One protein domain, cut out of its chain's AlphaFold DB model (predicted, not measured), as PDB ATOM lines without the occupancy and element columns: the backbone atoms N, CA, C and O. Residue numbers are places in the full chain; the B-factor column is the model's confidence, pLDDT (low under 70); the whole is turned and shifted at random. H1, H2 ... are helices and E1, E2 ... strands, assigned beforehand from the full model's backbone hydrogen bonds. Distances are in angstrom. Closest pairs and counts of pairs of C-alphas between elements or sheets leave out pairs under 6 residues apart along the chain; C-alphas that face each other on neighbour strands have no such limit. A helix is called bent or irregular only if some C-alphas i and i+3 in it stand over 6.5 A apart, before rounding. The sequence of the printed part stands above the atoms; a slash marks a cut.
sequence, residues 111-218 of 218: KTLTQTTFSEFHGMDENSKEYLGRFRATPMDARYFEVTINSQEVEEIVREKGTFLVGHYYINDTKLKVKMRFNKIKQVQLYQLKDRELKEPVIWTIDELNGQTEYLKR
ATOM      1  N   LYS A 111     157.138 128.328 120.726       87.50
ATOM      2  CA  LYS A 111     157.894 127.981 121.936       87.50
ATOM      3  C   LYS A 111     159.022 128.978 122.116       87.50
ATOM      4  O   LYS A 111     159.777 129.252 121.191       87.50
ATOM      5  N   THR A 112     159.172 129.475 123.338       91.88
ATOM      6  CA  THR A 112     160.357 130.236 123.738       91.88
ATOM      7  C   THR A 112     161.240 129.348 124.602       91.88
ATOM      8  O   THR A 112     160.775 128.821 125.613       91.88
ATOM      9  N   LEU A 113     162.494 129.175 124.195       90.75
ATOM     10  CA  LEU A 113     163.519 128.473 124.963       90.75
ATOM     11  C   LEU A 113     164.488 129.477 125.569       90.75
ATOM     12  O   LEU A 113     164.795 130.490 124.945       90.75
ATOM     13  N   THR A 114     165.000 129.178 126.754       94.06
ATOM     14  CA  THR A 114     166.092 129.946 127.351       94.06
ATOM     15  C   THR A 114     167.388 129.181 127.147       94.06
ATOM     16  O   THR A 114     167.481 128.028 127.555       94.06
ATOM     17  N   GLN A 115     168.375 129.834 126.544       94.31
ATOM     18  CA  GLN A 115     169.704 129.289 126.302       94.31
ATOM     19  C   GLN A 115     170.746 130.075 127.073       94.31
ATOM     20  O   GLN A 115     170.715 131.305 127.076       94.31
ATOM     21  N   THR A 116     171.697 129.364 127.666       94.62
ATOM     22  CA  THR A 116     172.914 129.962 128.214       94.62
ATOM     23  C   THR A 116     174.040 129.754 127.213       94.62
ATOM     24  O   THR A 116     174.248 128.647 126.722       94.62
ATOM     25  N   THR A 117     174.750 130.827 126.891       95.12
ATOM     26  CA  THR A 117     175.791 130.858 125.863       95.12
ATOM     27  C   THR A 117     177.043 131.547 126.381       95.12
ATOM     28  O   THR A 117     177.009 132.336 127.329       95.12
ATOM     29  N   PHE A 118     178.154 131.245 125.729       96.06
ATOM     30  CA  PHE A 118     179.360 132.044 125.779       96.06
ATOM     31  C   PHE A 118     179.309 133.091 124.668       96.06
ATOM     32  O   PHE A 118     178.970 132.759 123.528       96.06
ATOM     33  N   SER A 119     179.643 134.333 124.998       96.62
ATOM     34  CA  SER A 119     179.659 135.436 124.047       96.62
ATOM     35  C   SER A 119     181.023 136.113 123.976       96.62
ATOM     36  O   SER A 119     181.758 136.205 124.962       96.62
ATOM     37  N   GLU A 120     181.361 136.564 122.776       96.44
ATOM     38  CA  GLU A 120     182.574 137.306 122.455       96.44
ATOM     39  C   GLU A 120     182.163 138.599 121.761       96.44
ATOM     40  O   GLU A 120     181.385 138.565 120.809       96.44
ATOM     41  N   PHE A 121     182.697 139.726 122.208       95.88
ATOM     42  CA  PHE A 121     182.393 141.036 121.647       95.88
ATOM     43  C   PHE A 121     183.664 141.691 121.127       95.88
ATOM     44  O   PHE A 121     184.704 141.646 121.790       95.88
ATOM     45  N   HIS A 122     183.593 142.279 119.935       93.81
ATOM     46  CA  HIS A 122     184.732 142.927 119.281       93.81
ATOM     47  C   HIS A 122     184.304 144.092 118.395       93.81
ATOM     48  O   HIS A 122     183.123 144.239 118.084       93.81
ATOM     49  N   GLY A 123     185.263 144.949 118.038       88.38
ATOM     50  CA  GLY A 123     184.981 146.216 117.349       88.38
ATOM     51  C   GLY A 123     184.330 147.269 118.254       88.38
ATOM     52  O   GLY A 123     183.645 148.161 117.768       88.38
ATOM     53  N   MET A 124     184.510 147.148 119.574       84.62
ATOM     54  CA  MET A 124     183.996 148.093 120.568       84.62
ATOM     55  C   MET A 124     184.973 149.267 120.733       84.62
ATOM     56  O   MET A 124     185.670 149.371 121.748       84.62
ATOM     57  N   ASP A 125     185.056 150.130 119.728       80.56
ATOM     58  CA  ASP A 125     185.847 151.366 119.789       80.56
ATOM     59  C   ASP A 125     185.017 152.514 120.380       80.56
ATOM     60  O   ASP A 125     183.809 152.566 120.170       80.56
ATOM     61  N   GLU A 126     185.651 153.475 121.063       69.12
ATOM     62  CA  GLU A 126     184.962 154.597 121.747       69.12
ATOM     63  C   GLU A 126     184.063 155.446 120.827       69.12
ATOM     64  O   GLU A 126     183.154 156.127 121.297       69.12
ATOM     65  N   ASN A 127     184.302 155.404 119.512       70.69
ATOM     66  CA  ASN A 127     183.535 156.142 118.506       70.69
ATOM     67  C   ASN A 127     182.579 155.258 117.689       70.69
ATOM     68  O   ASN A 127     181.846 155.782 116.843       70.69
ATOM     69  N   SER A 128     182.595 153.938 117.889       74.38
ATOM     70  CA  SER A 128     181.733 153.035 117.133       74.38
ATOM     71  C   SER A 128     180.372 152.919 117.804       74.38
ATOM     72  O   SER A 128     180.270 152.572 118.974       74.38
ATOM     73  N   LYS A 129     179.303 153.180 117.047       82.75
ATOM     74  CA  LYS A 129     177.924 152.936 117.510       82.75
ATOM     75  C   LYS A 129     177.514 151.469 117.386       82.75
ATOM     76  O   LYS A 129     176.477 151.076 117.907       82.75
ATOM     77  N   GLU A 130     178.300 150.686 116.655       92.25
ATOM     78  CA  GLU A 130     177.997 149.304 116.318       92.25
ATOM     79  C   GLU A 130     179.218 148.428 116.567       92.25
ATOM     80  O   GLU A 130     180.352 148.803 116.269       92.25
ATOM     81  N   TYR A 131     178.989 147.244 117.113       93.94
ATOM     82  CA  TYR A 131     180.034 146.264 117.380       93.94
ATOM     83  C   TYR A 131     179.485 144.859 117.161       93.94
ATOM     84  O   TYR A 131     178.274 144.646 117.075       93.94
ATOM     85  N   LEU A 132     180.374 143.879 117.041       95.69
ATOM     86  CA  LEU A 132     179.989 142.509 116.724       95.69
ATOM     87  C   LEU A 132     179.918 141.674 117.995       95.69
ATOM     88  O   LEU A 132     180.854 141.657 118.796       95.69
ATOM     89  N   GLY A 133     178.805 140.964 118.161       96.56
ATOM     90  CA  GLY A 133     178.628 139.934 119.175       96.56
ATOM     91  C   GLY A 133     178.614 138.558 118.527       96.56
ATOM     92  O   GLY A 133     177.773 138.273 117.675       96.56
ATOM     93  N   ARG A 134     179.525 137.688 118.951       96.75
ATOM     94  CA  ARG A 134     179.580 136.280 118.566       96.75
ATOM     95  C   ARG A 134     179.113 135.417 119.721       96.75
ATOM     96  O   ARG A 134     179.631 135.533 120.825       96.75
ATOM     97  N   PHE A 135     178.185 134.508 119.461       96.88
ATOM     98  CA  PHE A 135     177.581 133.652 120.478       96.88
ATOM     99  C   PHE A 135     177.820 132.189 120.126       96.88
ATOM    100  O   PHE A 135     177.686 131.798 118.969       96.88
ATOM    101  N   ARG A 136     178.156 131.377 121.129       95.31
ATOM    102  CA  ARG A 136     178.403 129.931 121.009       95.31
ATOM    103  C   ARG A 136     177.943 129.207 122.276       95.31
ATOM    104  O   ARG A 136     177.815 129.827 123.329       95.31
ATOM    105  N   ALA A 137     177.665 127.906 122.206       91.81
ATOM    106  CA  ALA A 137     177.181 127.163 123.379       91.81
ATOM    107  C   ALA A 137     178.221 127.130 124.515       91.81
ATOM    108  O   ALA A 137     177.890 127.329 125.680       91.81
ATOM    109  N   THR A 138     179.489 126.911 124.167       91.00
ATOM    110  CA  THR A 138     180.632 126.910 125.089       91.00
ATOM    111  C   THR A 138     181.843 127.541 124.399       91.00
ATOM    112  O   THR A 138     181.858 127.609 123.168       91.00
ATOM    113  N   PRO A 139     182.888 127.961 125.137       88.19
ATOM    114  CA  PRO A 139     184.088 128.551 124.537       88.19
ATOM    115  C   PRO A 139     184.729 127.684 123.440       88.19
ATOM    116  O   PRO A 139     185.228 128.211 122.448       88.19
ATOM    117  N   MET A 140     184.672 126.354 123.589       88.38
ATOM    118  CA  MET A 140     185.250 125.395 122.638       88.38
ATOM    119  C   MET A 140     184.293 124.954 121.520       88.38
ATOM    120  O   MET A 140     184.717 124.211 120.635       88.38
ATOM    121  N   ASP A 141     183.018 125.361 121.539       88.38
ATOM    122  CA  ASP A 141     182.091 125.021 120.456       88.38
ATOM    123  C   ASP A 141     182.461 125.820 119.198       88.38
ATOM    124  O   ASP A 141     182.509 127.051 119.213       88.38
ATOM    125  N   ALA A 142     182.737 125.107 118.105       89.56
ATOM    126  CA  ALA A 142     183.073 125.711 116.818       89.56
ATOM    127  C   ALA A 142     181.854 126.346 116.128       89.56
ATOM    128  O   ALA A 142     182.010 127.119 115.184       89.56
ATOM    129  N   ARG A 143     180.643 126.002 116.574       93.00
ATOM    130  CA  ARG A 143     179.390 126.497 116.006       93.00
ATOM    131  C   ARG A 143     179.019 127.792 116.708       93.00
ATOM    132  O   ARG A 143     178.817 127.815 117.924       93.00
ATOM    133  N   TYR A 144     178.907 128.856 115.929       95.06
ATOM    134  CA  TYR A 144     178.539 130.171 116.421       95.06
ATOM    135  C   TYR A 144     177.641 130.887 115.424       95.06
ATOM    136  O   TYR A 144     177.640 130.574 114.229       95.06
ATOM    137  N   PHE A 145     176.922 131.883 115.923       96.56
ATOM    138  CA  PHE A 145     176.384 132.947 115.091       96.56
ATOM    139  C   PHE A 145     176.969 134.285 115.541       96.56
ATOM    140  O   PHE A 145     177.371 134.451 116.695       96.56
ATOM    141  N   GLU A 146     177.036 135.223 114.613       96.94
ATOM    142  CA  GLU A 146     177.507 136.581 114.819       96.94
ATOM    143  C   GLU A 146     176.405 137.562 114.420       96.94
ATOM    144  O   GLU A 146     175.638 137.311 113.487       96.94
ATOM    145  N   VAL A 147     176.302 138.662 115.155       97.06
ATOM    146  CA  VAL A 147     175.302 139.702 114.924       97.06
ATOM    147  C   VAL A 147     175.885 141.066 115.258       97.06
ATOM    148  O   VAL A 147     176.732 141.195 116.144       97.06
ATOM    149  N   THR A 148     175.428 142.085 114.535       96.19
ATOM    150  CA  THR A 148     175.777 143.478 114.829       96.19
ATOM    151  C   THR A 148     174.884 143.989 115.953       96.19
ATOM    152  O   THR A 148     173.669 143.791 115.941       96.19
ATOM    153  N   ILE A 149     175.490 144.618 116.950       94.69
ATOM    154  CA  ILE A 149     174.818 145.122 118.140       94.69
ATOM    155  C   ILE A 149     174.992 146.632 118.191       94.69
ATOM    156  O   ILE A 149     176.098 147.144 118.049       94.69
ATOM    157  N   ASN A 150     173.881 147.319 118.431       93.50
ATOM    158  CA  ASN A 150     173.812 148.756 118.652       93.50
ATOM    159  C   ASN A 150     173.053 148.991 119.966       93.50
ATOM    160  O   ASN A 150     171.848 149.233 119.976       93.50
ATOM    161  N   SER A 151     173.730 148.763 121.094       93.19
ATOM    162  CA  SER A 151     173.153 148.947 122.427       93.19
ATOM    163  C   SER A 151     174.223 149.403 123.407       93.19
ATOM    164  O   SER A 151     175.103 148.636 123.790       93.19
ATOM    165  N   GLN A 152     174.108 150.654 123.849       91.81
ATOM    166  CA  GLN A 152     175.023 151.229 124.831       91.81
ATOM    167  C   GLN A 152     174.967 150.480 126.173       91.81
ATOM    168  O   GLN A 152     175.997 150.258 126.800       91.81
ATOM    169  N   GLU A 153     173.783 150.018 126.594       94.50
ATOM    170  CA  GLU A 153     173.632 149.222 127.821       94.50
ATOM    171  C   GLU A 153     174.419 147.906 127.737       94.50
ATOM    172  O   GLU A 153     175.126 147.539 128.677       94.50
ATOM    173  N   VAL A 154     174.321 147.197 126.606       94.56
ATOM    174  CA  VAL A 154     175.096 145.968 126.393       94.56
ATOM    175  C   VAL A 154     176.587 146.288 126.409       94.56
ATOM    176  O   VAL A 154     177.338 145.569 127.063       94.56
ATOM    177  N   GLU A 155     177.023 147.358 125.743       94.06
ATOM    178  CA  GLU A 155     178.429 147.765 125.740       94.06
ATOM    179  C   GLU A 155     178.969 148.037 127.150       94.06
ATOM    180  O   GLU A 155     180.014 147.497 127.520       94.06
ATOM    181  N   GLU A 156     178.247 148.821 127.952       93.44
ATOM    182  CA  GLU A 156     178.628 149.143 129.330       93.44
ATOM    183  C   GLU A 156     178.790 147.872 130.174       93.44
ATOM    184  O   GLU A 156     179.811 147.687 130.844       93.44
ATOM    185  N   ILE A 157     177.829 146.945 130.086       94.44
ATOM    186  CA  ILE A 157     177.890 145.673 130.816       94.44
ATOM    187  C   ILE A 157     179.062 144.820 130.326       94.44
ATOM    188  O   ILE A 157     179.740 144.184 131.138       94.44
ATOM    189  N   VAL A 158     179.321 144.802 129.018       94.88
ATOM    190  CA  VAL A 158     180.409 144.015 128.436       94.88
ATOM    191  C   VAL A 158     181.770 144.521 128.896       94.88
ATOM    192  O   VAL A 158     182.612 143.712 129.291       94.88
ATOM    193  N   ARG A 159     181.972 145.840 128.917       93.44
ATOM    194  CA  ARG A 159     183.216 146.449 129.404       93.44
ATOM    195  C   ARG A 159     183.408 146.258 130.908       93.44
ATOM    196  O   ARG A 159     184.538 146.079 131.349       93.44
ATOM    197  N   GLU A 160     182.325 146.268 131.686       94.44
ATOM    198  CA  GLU A 160     182.377 146.086 133.143       94.44
ATOM    199  C   GLU A 160     182.622 144.620 133.550       94.44
ATOM    200  O   GLU A 160     183.380 144.345 134.481       94.44
ATOM    201  N   LYS A 161     181.952 143.666 132.892       93.62
ATOM    202  CA  LYS A 161     181.873 142.258 133.336       93.62
ATOM    203  C   LYS A 161     182.651 141.277 132.457       93.62
ATOM    204  O   LYS A 161     182.820 140.116 132.857       93.62
ATOM    205  N   GLY A 162     183.059 141.702 131.266       93.25
ATOM    206  CA  GLY A 162     183.785 140.887 130.300       93.25
ATOM    207  C   GLY A 162     185.271 140.782 130.617       93.25
ATOM    208  O   GLY A 162     185.907 141.730 131.068       93.25
ATOM    209  N   THR A 163     185.847 139.616 130.342       94.81
ATOM    210  CA  THR A 163     187.301 139.439 130.366       94.81
ATOM    211  C   THR A 163     187.865 139.951 129.048       94.81
ATOM    212  O   THR A 163     187.533 139.400 128.002       94.81
ATOM    213  N   PHE A 164     188.711 140.980 129.079       94.06
ATOM    214  CA  PHE A 164     189.361 141.496 127.874       94.06
ATOM    215  C   PHE A 164     190.619 140.688 127.533       94.06
ATOM    216  O   PHE A 164     191.516 140.547 128.366       94.06
ATOM    217  N   LEU A 165     190.700 140.168 126.309       90.50
ATOM    218  CA  LEU A 165     191.860 139.433 125.811       90.50
ATOM    219  C   LEU A 165     192.002 139.628 124.292       90.50
ATOM    220  O   LEU A 165     191.094 139.317 123.527       90.50
ATOM    221  N   VAL A 166     193.165 140.128 123.858       88.69
ATOM    222  CA  VAL A 166     193.542 140.293 122.435       88.69
ATOM    223  C   VAL A 166     192.491 141.077 121.622       88.69
ATOM    224  O   VAL A 166     192.153 140.704 120.510       88.69
ATOM    225  N   GLY A 167     191.943 142.168 122.167       86.50
ATOM    226  CA  GLY A 167     190.970 143.005 121.439       86.50
ATOM    227  C   GLY A 167     189.521 142.505 121.475       86.50
ATOM    228  O   GLY A 167     188.654 143.118 120.859       86.50
ATOM    229  N   HIS A 168     189.244 141.432 122.217       93.56
ATOM    230  CA  HIS A 168     187.904 140.883 122.406       93.56
ATOM    231  C   HIS A 168     187.507 140.922 123.885       93.56
ATOM    232  O   HIS A 168     188.338 140.677 124.764       93.56
ATOM    233  N   TYR A 169     186.229 141.169 124.160       95.81
ATOM    234  CA  TYR A 169     185.624 140.962 125.475       95.81
ATOM    235  C   TYR A 169     184.878 139.632 125.502       95.81
ATOM    236  O   TYR A 169     184.036 139.370 124.647       95.81
ATOM    237  N   TYR A 170     185.152 138.807 126.506       95.88
ATOM    238  CA  TYR A 170     184.555 137.482 126.656       95.88
ATOM    239  C   TYR A 170     183.629 137.431 127.867       95.88
ATOM    240  O   TYR A 170     184.021 137.805 128.977       95.88
ATOM    241  N   ILE A 171     182.414 136.918 127.674       95.56
ATOM    242  CA  ILE A 171     181.409 136.780 128.728       95.56
ATOM    243  C   ILE A 171     180.847 135.360 128.739       95.56
ATOM    244  O   ILE A 171     180.175 134.903 127.815       95.56
ATOM    245  N   ASN A 172     181.083 134.674 129.856       92.94
ATOM    246  CA  ASN A 172     180.349 133.463 130.214       92.94
ATOM    247  C   ASN A 172     178.921 133.824 130.653       92.94
ATOM    248  O   ASN A 172     178.680 134.939 131.100       92.94
ATOM    249  N   ASP A 173     177.992 132.874 130.593       93.38
ATOM    250  CA  ASP A 173     176.624 133.022 131.117       93.38
ATOM    251  C   ASP A 173     175.795 134.141 130.467       93.38
ATOM    252  O   ASP A 173     175.079 134.899 131.122       93.38
ATOM    253  N   THR A 174     175.864 134.235 129.143       96.12
ATOM    254  CA  THR A 174     174.975 135.098 128.360       96.12
ATOM    255  C   THR A 174     173.662 134.382 128.089       96.12
ATOM    256  O   THR A 174     173.669 133.315 127.469       96.12
ATOM    257  N   LYS A 175     172.529 134.942 128.529       96.81
ATOM    258  CA  LYS A 175     171.224 134.298 128.355       96.81
ATOM    259  C   LYS A 175     170.440 134.874 127.189       96.81
ATOM    260  O   LYS A 175     170.195 136.080 127.092       96.81
ATOM    261  N   LEU A 176     169.991 133.959 126.341       97.25
ATOM    262  CA  LEU A 176     169.205 134.226 125.151       97.25
ATOM    263  C   LEU A 176     167.822 133.588 125.295       97.25
ATOM    264  O   LEU A 176     167.702 132.438 125.713       97.25
ATOM    265  N   LYS A 177     166.775 134.308 124.903       96.75
ATOM    266  CA  LYS A 177     165.449 133.752 124.628       96.75
ATOM    267  C   LYS A 177     165.354 133.454 123.140       96.75
ATOM    268  O   LYS A 177     165.466 134.350 122.310       96.75
ATOM    269  N   VAL A 178     165.138 132.197 122.798       95.50
ATOM    270  CA  VAL A 178     165.049 131.712 121.422       95.50
ATOM    271  C   VAL A 178     163.585 131.436 121.136       95.50
ATOM    272  O   VAL A 178     163.014 130.477 121.657       95.50
ATOM    273  N   LYS A 179     162.960 132.294 120.333       94.12
ATOM    274  CA  LYS A 179     161.583 132.094 119.886       94.12
ATOM    275  C   LYS A 179     161.581 131.204 118.659       94.12
ATOM    276  O   LYS A 179     162.206 131.509 117.637       94.12
ATOM    277  N   MET A 180     160.858 130.104 118.763       91.19
ATOM    278  CA  MET A 180     160.758 129.077 117.746       91.19
ATOM    279  C   MET A 180     159.331 128.982 117.234       91.19
ATOM    280  O   MET A 180     158.380 129.053 118.006       91.19
ATOM    281  N   ARG A 181     159.200 128.752 115.926       88.62
ATOM    282  CA  ARG A 181     157.964 128.287 115.310       88.62
ATOM    283  C   ARG A 181     158.163 126.859 114.825       88.62
ATOM    284  O   ARG A 181     158.847 126.660 113.815       88.62
ATOM    285  N   PHE A 182     157.598 125.887 115.541       84.06
ATOM    286  CA  PHE A 182     157.987 124.477 115.419       84.06
ATOM    287  C   PHE A 182     159.518 124.337 115.424       84.06
ATOM    288  O   PHE A 182     160.197 124.926 116.258       84.06
ATOM    289  N   ASN A 183     160.090 123.611 114.462       83.06
ATOM    290  CA  ASN A 183     161.522 123.350 114.368       83.06
ATOM    291  C   ASN A 183     162.361 124.531 113.834       83.06
ATOM    292  O   ASN A 183     163.570 124.370 113.640       83.06
ATOM    293  N   LYS A 184     161.768 125.704 113.566       88.44
ATOM    294  CA  LYS A 184     162.467 126.873 113.006       88.44
ATOM    295  C   LYS A 184     162.651 127.960 114.054       88.44
ATOM    296  O   LYS A 184     161.690 128.365 114.699       88.44
ATOM    297  N   ILE A 185     163.866 128.490 114.164       91.62
ATOM    298  CA  ILE A 185     164.128 129.692 114.960       91.62
ATOM    299  C   ILE A 185     163.577 130.891 114.187       91.62
ATOM    300  O   ILE A 185     163.806 131.021 112.985       91.62
ATOM    301  N   LYS A 186     162.802 131.732 114.868       93.69
ATOM    302  CA  LYS A 186     162.250 132.972 114.312       93.69
ATOM    303  C   LYS A 186     163.013 134.188 114.786       93.69
ATOM    304  O   LYS A 186     163.243 135.106 114.006       93.69
ATOM    305  N   GLN A 187     163.360 134.186 116.064       96.00
ATOM    306  CA  GLN A 187     163.926 135.340 116.726       96.00
ATOM    307  C   GLN A 187     164.785 134.883 117.898       96.00
ATOM    308  O   GLN A 187     164.457 133.906 118.578       96.00
ATOM    309  N   VAL A 188     165.865 135.609 118.137       97.12
ATOM    310  CA  VAL A 188     166.734 135.453 119.297       97.12
ATOM    311  C   VAL A 188     166.734 136.775 120.045       97.12
ATOM    312  O   VAL A 188     166.797 137.839 119.444       97.12
ATOM    313  N   GLN A 189     166.609 136.705 121.360       97.31
ATOM    314  CA  GLN A 189     166.534 137.862 122.232       97.31
ATOM    315  C   GLN A 189     167.606 137.736 123.308       97.31
ATOM    316  O   GLN A 189     167.511 136.867 124.175       97.31
ATOM    317  N   LEU A 190     168.603 138.611 123.280       97.56
ATOM    318  CA  LEU A 190     169.522 138.786 124.395       97.56
ATOM    319  C   LEU A 190     168.801 139.545 125.504       97.56
ATOM    320  O   LEU A 190     168.270 140.626 125.271       97.56
ATOM    321  N   TYR A 191     168.761 138.969 126.702       97.12
ATOM    322  CA  TYR A 191     168.077 139.593 127.838       97.12
ATOM    323  C   TYR A 191     168.914 139.629 129.118       97.12
ATOM    324  O   TYR A 191     168.525 140.304 130.066       97.12
ATOM    325  N   GLN A 192     170.043 138.917 129.171       96.94
ATOM    326  CA  GLN A 192     170.920 138.909 130.339       96.94
ATOM    327  C   GLN A 192     172.368 138.601 129.943       96.94
ATOM    328  O   GLN A 192     172.623 137.710 129.130       96.94
ATOM    329  N   LEU A 193     173.309 139.303 130.569       96.44
ATOM    330  CA  LEU A 193     174.755 139.093 130.468       96.44
ATOM    331  C   LEU A 193     175.303 138.877 131.882       96.44
ATOM    332  O   LEU A 193     175.173 139.756 132.736       96.44
ATOM    333  N   LYS A 194     175.896 137.706 132.151       92.50
ATOM    334  CA  LYS A 194     176.277 137.279 133.509       92.50
ATOM    335  C   LYS A 194     175.114 137.423 134.500       92.50
ATOM    336  O   LYS A 194     174.062 136.809 134.341       92.50
ATOM    337  N   ASP A 195     175.305 138.233 135.533       92.00
ATOM    338  CA  ASP A 195     174.386 138.523 136.622       92.00
ATOM    339  C   ASP A 195     173.489 139.746 136.350       92.00
ATOM    340  O   ASP A 195     172.641 140.052 137.183       92.00
ATOM    341  N   ARG A 196     173.625 140.422 135.195       94.19
ATOM    342  CA  ARG A 196     172.833 141.615 134.845       94.19
ATOM    343  C   ARG A 196     171.806 141.345 133.753       94.19
ATOM    344  O   ARG A 196     172.157 141.007 132.622       94.19
ATOM    345  N   GLU A 197     170.533 141.521 134.095       95.38
ATOM    346  CA  GLU A 197     169.438 141.578 133.124       95.38
ATOM    347  C   GLU A 197     169.430 142.938 132.416       95.38
ATOM    348  O   GLU A 197     169.697 143.965 133.040       95.38
ATOM    349  N   LEU A 198     169.135 142.931 131.117       94.94
ATOM    350  CA  LEU A 198     168.988 144.151 130.324       94.94
ATOM    351  C   LEU A 198     167.639 144.807 130.623       94.94
ATOM    352  O   LEU A 198     166.622 144.107 130.692       94.94
ATOM    353  N   LYS A 199     167.613 146.139 130.734       93.50
ATOM    354  CA  LYS A 199     166.360 146.906 130.849       93.50
ATOM    355  C   LYS A 199     165.483 146.685 129.625       93.50
ATOM    356  O   LYS A 199     164.292 146.403 129.758       93.50
ATOM    357  N   GLU A 200     166.094 146.781 128.449       92.88
ATOM    358  CA  GLU A 200     165.454 146.496 127.173       92.88
ATOM    359  C   GLU A 200     166.208 145.368 126.467       92.88
ATOM    360  O   GLU A 200     167.369 145.521 126.084       92.88
ATOM    361  N   PRO A 201     165.577 144.195 126.302       95.12
ATOM    362  CA  PRO A 201     166.215 143.091 125.613       95.12
ATOM    363  C   PRO A 201     166.525 143.428 124.153       95.12
ATOM    364  O   PRO A 201     165.663 143.944 123.441       95.12
ATOM    365  N   VAL A 202     167.713 143.050 123.683       96.25
ATOM    366  CA  VAL A 202     168.089 143.200 122.272       96.25
ATOM    367  C   VAL A 202     167.516 142.031 121.488       96.25
ATOM    368  O   VAL A 202     167.673 140.874 121.876       96.25
ATOM    369  N   ILE A 203     166.816 142.330 120.399       96.94
ATOM    370  CA  ILE A 203     166.028 141.359 119.649       96.94
ATOM    371  C   ILE A 203     166.528 141.301 118.209       96.94
ATOM    372  O   ILE A 203     166.580 142.327 117.544       96.94
ATOM    373  N   TRP A 204     166.784 140.089 117.719       96.75
ATOM    374  CA  TRP A 204     167.228 139.831 116.353       96.75
ATOM    375  C   TRP A 204     166.338 138.801 115.673       96.75
ATOM    376  O   TRP A 204     166.010 137.751 116.241       96.75
ATOM    377  N   THR A 205     165.957 139.082 114.440       95.81
ATOM    378  CA  THR A 205     165.374 138.102 113.526       95.81
ATOM    379  C   THR A 205     166.452 137.161 112.997       95.81
ATOM    380  O   THR A 205     167.641 137.461 113.033       95.81
ATOM    381  N   ILE A 206     166.043 135.986 112.516       92.75
ATOM    382  CA  ILE A 206     166.988 134.978 112.016       92.75
ATOM    383  C   ILE A 206     167.858 135.489 110.855       92.75
ATOM    384  O   ILE A 206     168.994 135.046 110.729       92.75
ATOM    385  N   ASP A 207     167.346 136.427 110.055       93.69
ATOM    386  CA  ASP A 207     168.034 136.984 108.885       93.69
ATOM    387  C   ASP A 207     169.164 137.956 109.274       93.69
ATOM    388  O   ASP A 207     170.051 138.231 108.473       93.69
ATOM    389  N   GLU A 208     169.156 138.447 110.518       94.81
ATOM    390  CA  GLU A 208     170.220 139.282 111.089       94.81
ATOM    391  C   GLU A 208     171.361 138.443 111.692       94.81
ATOM    392  O   GLU A 208     172.416 138.981 112.031       94.81
ATOM    393  N   LEU A 209     171.163 137.126 111.849       95.19
ATOM    394  CA  LEU A 209     172.131 136.225 112.470       95.19
ATOM    395  C   LEU A 209     173.003 135.554 111.404       95.19
ATOM    396  O   LEU A 209     172.544 134.692 110.653       95.19
ATOM    397  N   ASN A 210     174.293 135.875 111.399       94.81
ATOM    398  CA  ASN A 210     175.257 135.286 110.477       94.81
ATOM    399  C   ASN A 210     175.929 134.060 111.101       94.81
ATOM    400  O   ASN A 210     176.672 134.179 112.071       94.81
ATOM    401  N   GLY A 211     175.705 132.871 110.539       93.00
ATOM    402  CA  GLY A 211     176.369 131.637 110.966       93.00
ATOM    403  C   GLY A 211     175.399 130.523 111.356       93.00
ATOM    404  O   GLY A 211     174.318 130.379 110.789       93.00
ATOM    405  N   GLN A 212     175.810 129.680 112.300       93.00
ATOM    406  CA  GLN A 212     175.093 128.465 112.680       93.00
ATOM    407  C   GLN A 212     174.254 128.692 113.936       93.00
ATOM    408  O   GLN A 212     174.784 128.865 115.025       93.00
ATOM    409  N   THR A 213     172.931 128.607 113.805       92.06
ATOM    410  CA  THR A 213     171.986 128.846 114.911       92.06
ATOM    411  C   THR A 213     171.344 127.566 115.453       92.06
ATOM    412  O   THR A 213     170.641 127.596 116.458       92.06
ATOM    413  N   GLU A 214     171.589 126.405 114.835       87.38
ATOM    414  CA  GLU A 214     170.921 125.145 115.194       87.38
ATOM    415  C   GLU A 214     171.185 124.682 116.630       87.38
ATOM    416  O   GLU A 214     170.334 124.027 117.233       87.38
ATOM    417  N   TYR A 215     172.343 125.031 117.196       89.19
ATOM    418  CA  TYR A 215     172.691 124.661 118.567       89.19
ATOM    419  C   TYR A 215     171.780 125.330 119.610       89.19
ATOM    420  O   TYR A 215     171.651 124.801 120.707       89.19
ATOM    421  N   LEU A 216     171.101 126.427 119.256       90.00
ATOM    422  CA  LEU A 216     170.157 127.139 120.122       90.00
ATOM    423  C   LEU A 216     168.837 126.388 120.357       90.00
ATOM    424  O   LEU A 216     168.034 126.803 121.191       90.00
ATOM    425  N   LYS A 217     168.588 125.303 119.614       86.38
ATOM    426  CA  LYS A 217     167.390 124.459 119.761       86.38
ATOM    427  C   LYS A 217     167.541 123.375 120.840       86.38
ATOM    428  O   LYS A 217     166.660 122.524 120.929       86.38
ATOM    429  N   ARG A 218     168.673 123.327 121.553       70.06
ATOM    430  CA  ARG A 218     169.041 122.225 122.458       70.06
ATOM    431  C   ARG A 218     168.607 122.431 123.896       70.06
ATOM    432  O   ARG A 218     168.601 123.589 124.341       70.06
TER     433      ARG A 218
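Overview. This is residues 111 to 218 of the 218 residues of an uncharacterized protein of Schleiferia thermophila str. Yellowstone (UniProt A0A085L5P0). One strongly twisted, curled sheet with long bent strands wraps round the helix H1 as a loosely formed, not fully closed barrel, with H1 towards one end of its inner face and the short helix H2 on the outer face. The named edge strands E3 and E7 are not neighbours, but residues 210 to 211, after E7, pair antiparallel with residues 145 to 146 of E3. The printed part has 108 residues with seven named strands and two named helices, in the order E1 E2 E3 H1 E4 E5 E6 E7 H2, and its class is mostly strand. The sheet is branched at E5, its neighbour pairs are antiparallel, and the strands form two meanders, each strand the antiparallel neighbour of the one before: E1 E2 E3 and E4 E5 E6 E7. The whole is compact, with a radius of gyration of the C-alphas of 13.0 A, and rounded, spanning 41 by 29 by 25 A.

Arrangement. E1, residues 111 to 122, bends by 66 degrees at residue 118. On one side of it, beside residues 117 to 122, is E2, residues 131 to 136, antiparallel at 124 degrees; N 120 and O 134 are 2.8 A apart, within hydrogen-bond range. E2 forms a hairpin with E3, residues 144 to 149, an edge strand; N 133 and O 147 are 2.9 A apart. H1, residues 152 to 161, is on the sheet, which curls round it. Its closest C-alphas to E5, residues 168 to 181, are those of Val 158 and Tyr 169, 6.7 A apart. E4, residues 163 to 165, is an edge strand and forms a hairpin with E5; N 163 and O 170 are 2.9 A apart. E5 bends by 76 degrees at residue 172 and has E1 on one side, with N 115 and O 176 2.8 A apart. On the other side of E5 are E4, beside residues 168 to 170, and E6, residues 184 to 193, beside residues 174 to 181; N 177 and O 189 of E5 and E6 are 2.8 A apart. E6 forms a hairpin with E7, residues 196 to 205, an edge strand that bends by 82 degrees at residue 199; N 190 and O 202 are 2.8 A apart. The closest C-alphas of H1 and E7 are those of Glu 153 and Leu 198, 7.3 A apart. H2, residues 214 to 217, is on the opposite face from H1, at a height over the sheet of 5.6 A; it lies over none of the strands, but only just, with 2 of its 4 C-alphas falling on E6. H1 and H2 are apart. In H1 every O i to N i+4 pair is within hydrogen-bond range; H2 is too short for such a pair, and its 1 pair of O i and N i+3 is within range.

Along the chain. E1 begins at C-alpha 111, (157.894, 127.981, 121.936), and is 30.8 A long. E2 measures 16.8 A, E3 15.5 A and H1 14.1 A; H1 begins at C-alpha 152, (175.023, 151.229, 124.831). E4 has three residues. E5, the longest strand, measures 33.2 A, E6 24.6 A and E7 22.9 A. H2 ends at C-alpha 217, (167.390, 124.459, 119.761).

Size, cuts and confidence. The C-alphas of Glu 126 and Phe 182 are the two farthest apart, 40.9 A. The printed part has no cut and no long link; the links E1 to E2, E2 to E3 and E7 to H2 are short, and the others are tight. The mean pLDDT of the printed part is 92.4, and residue 126 is the one printed residue under 70.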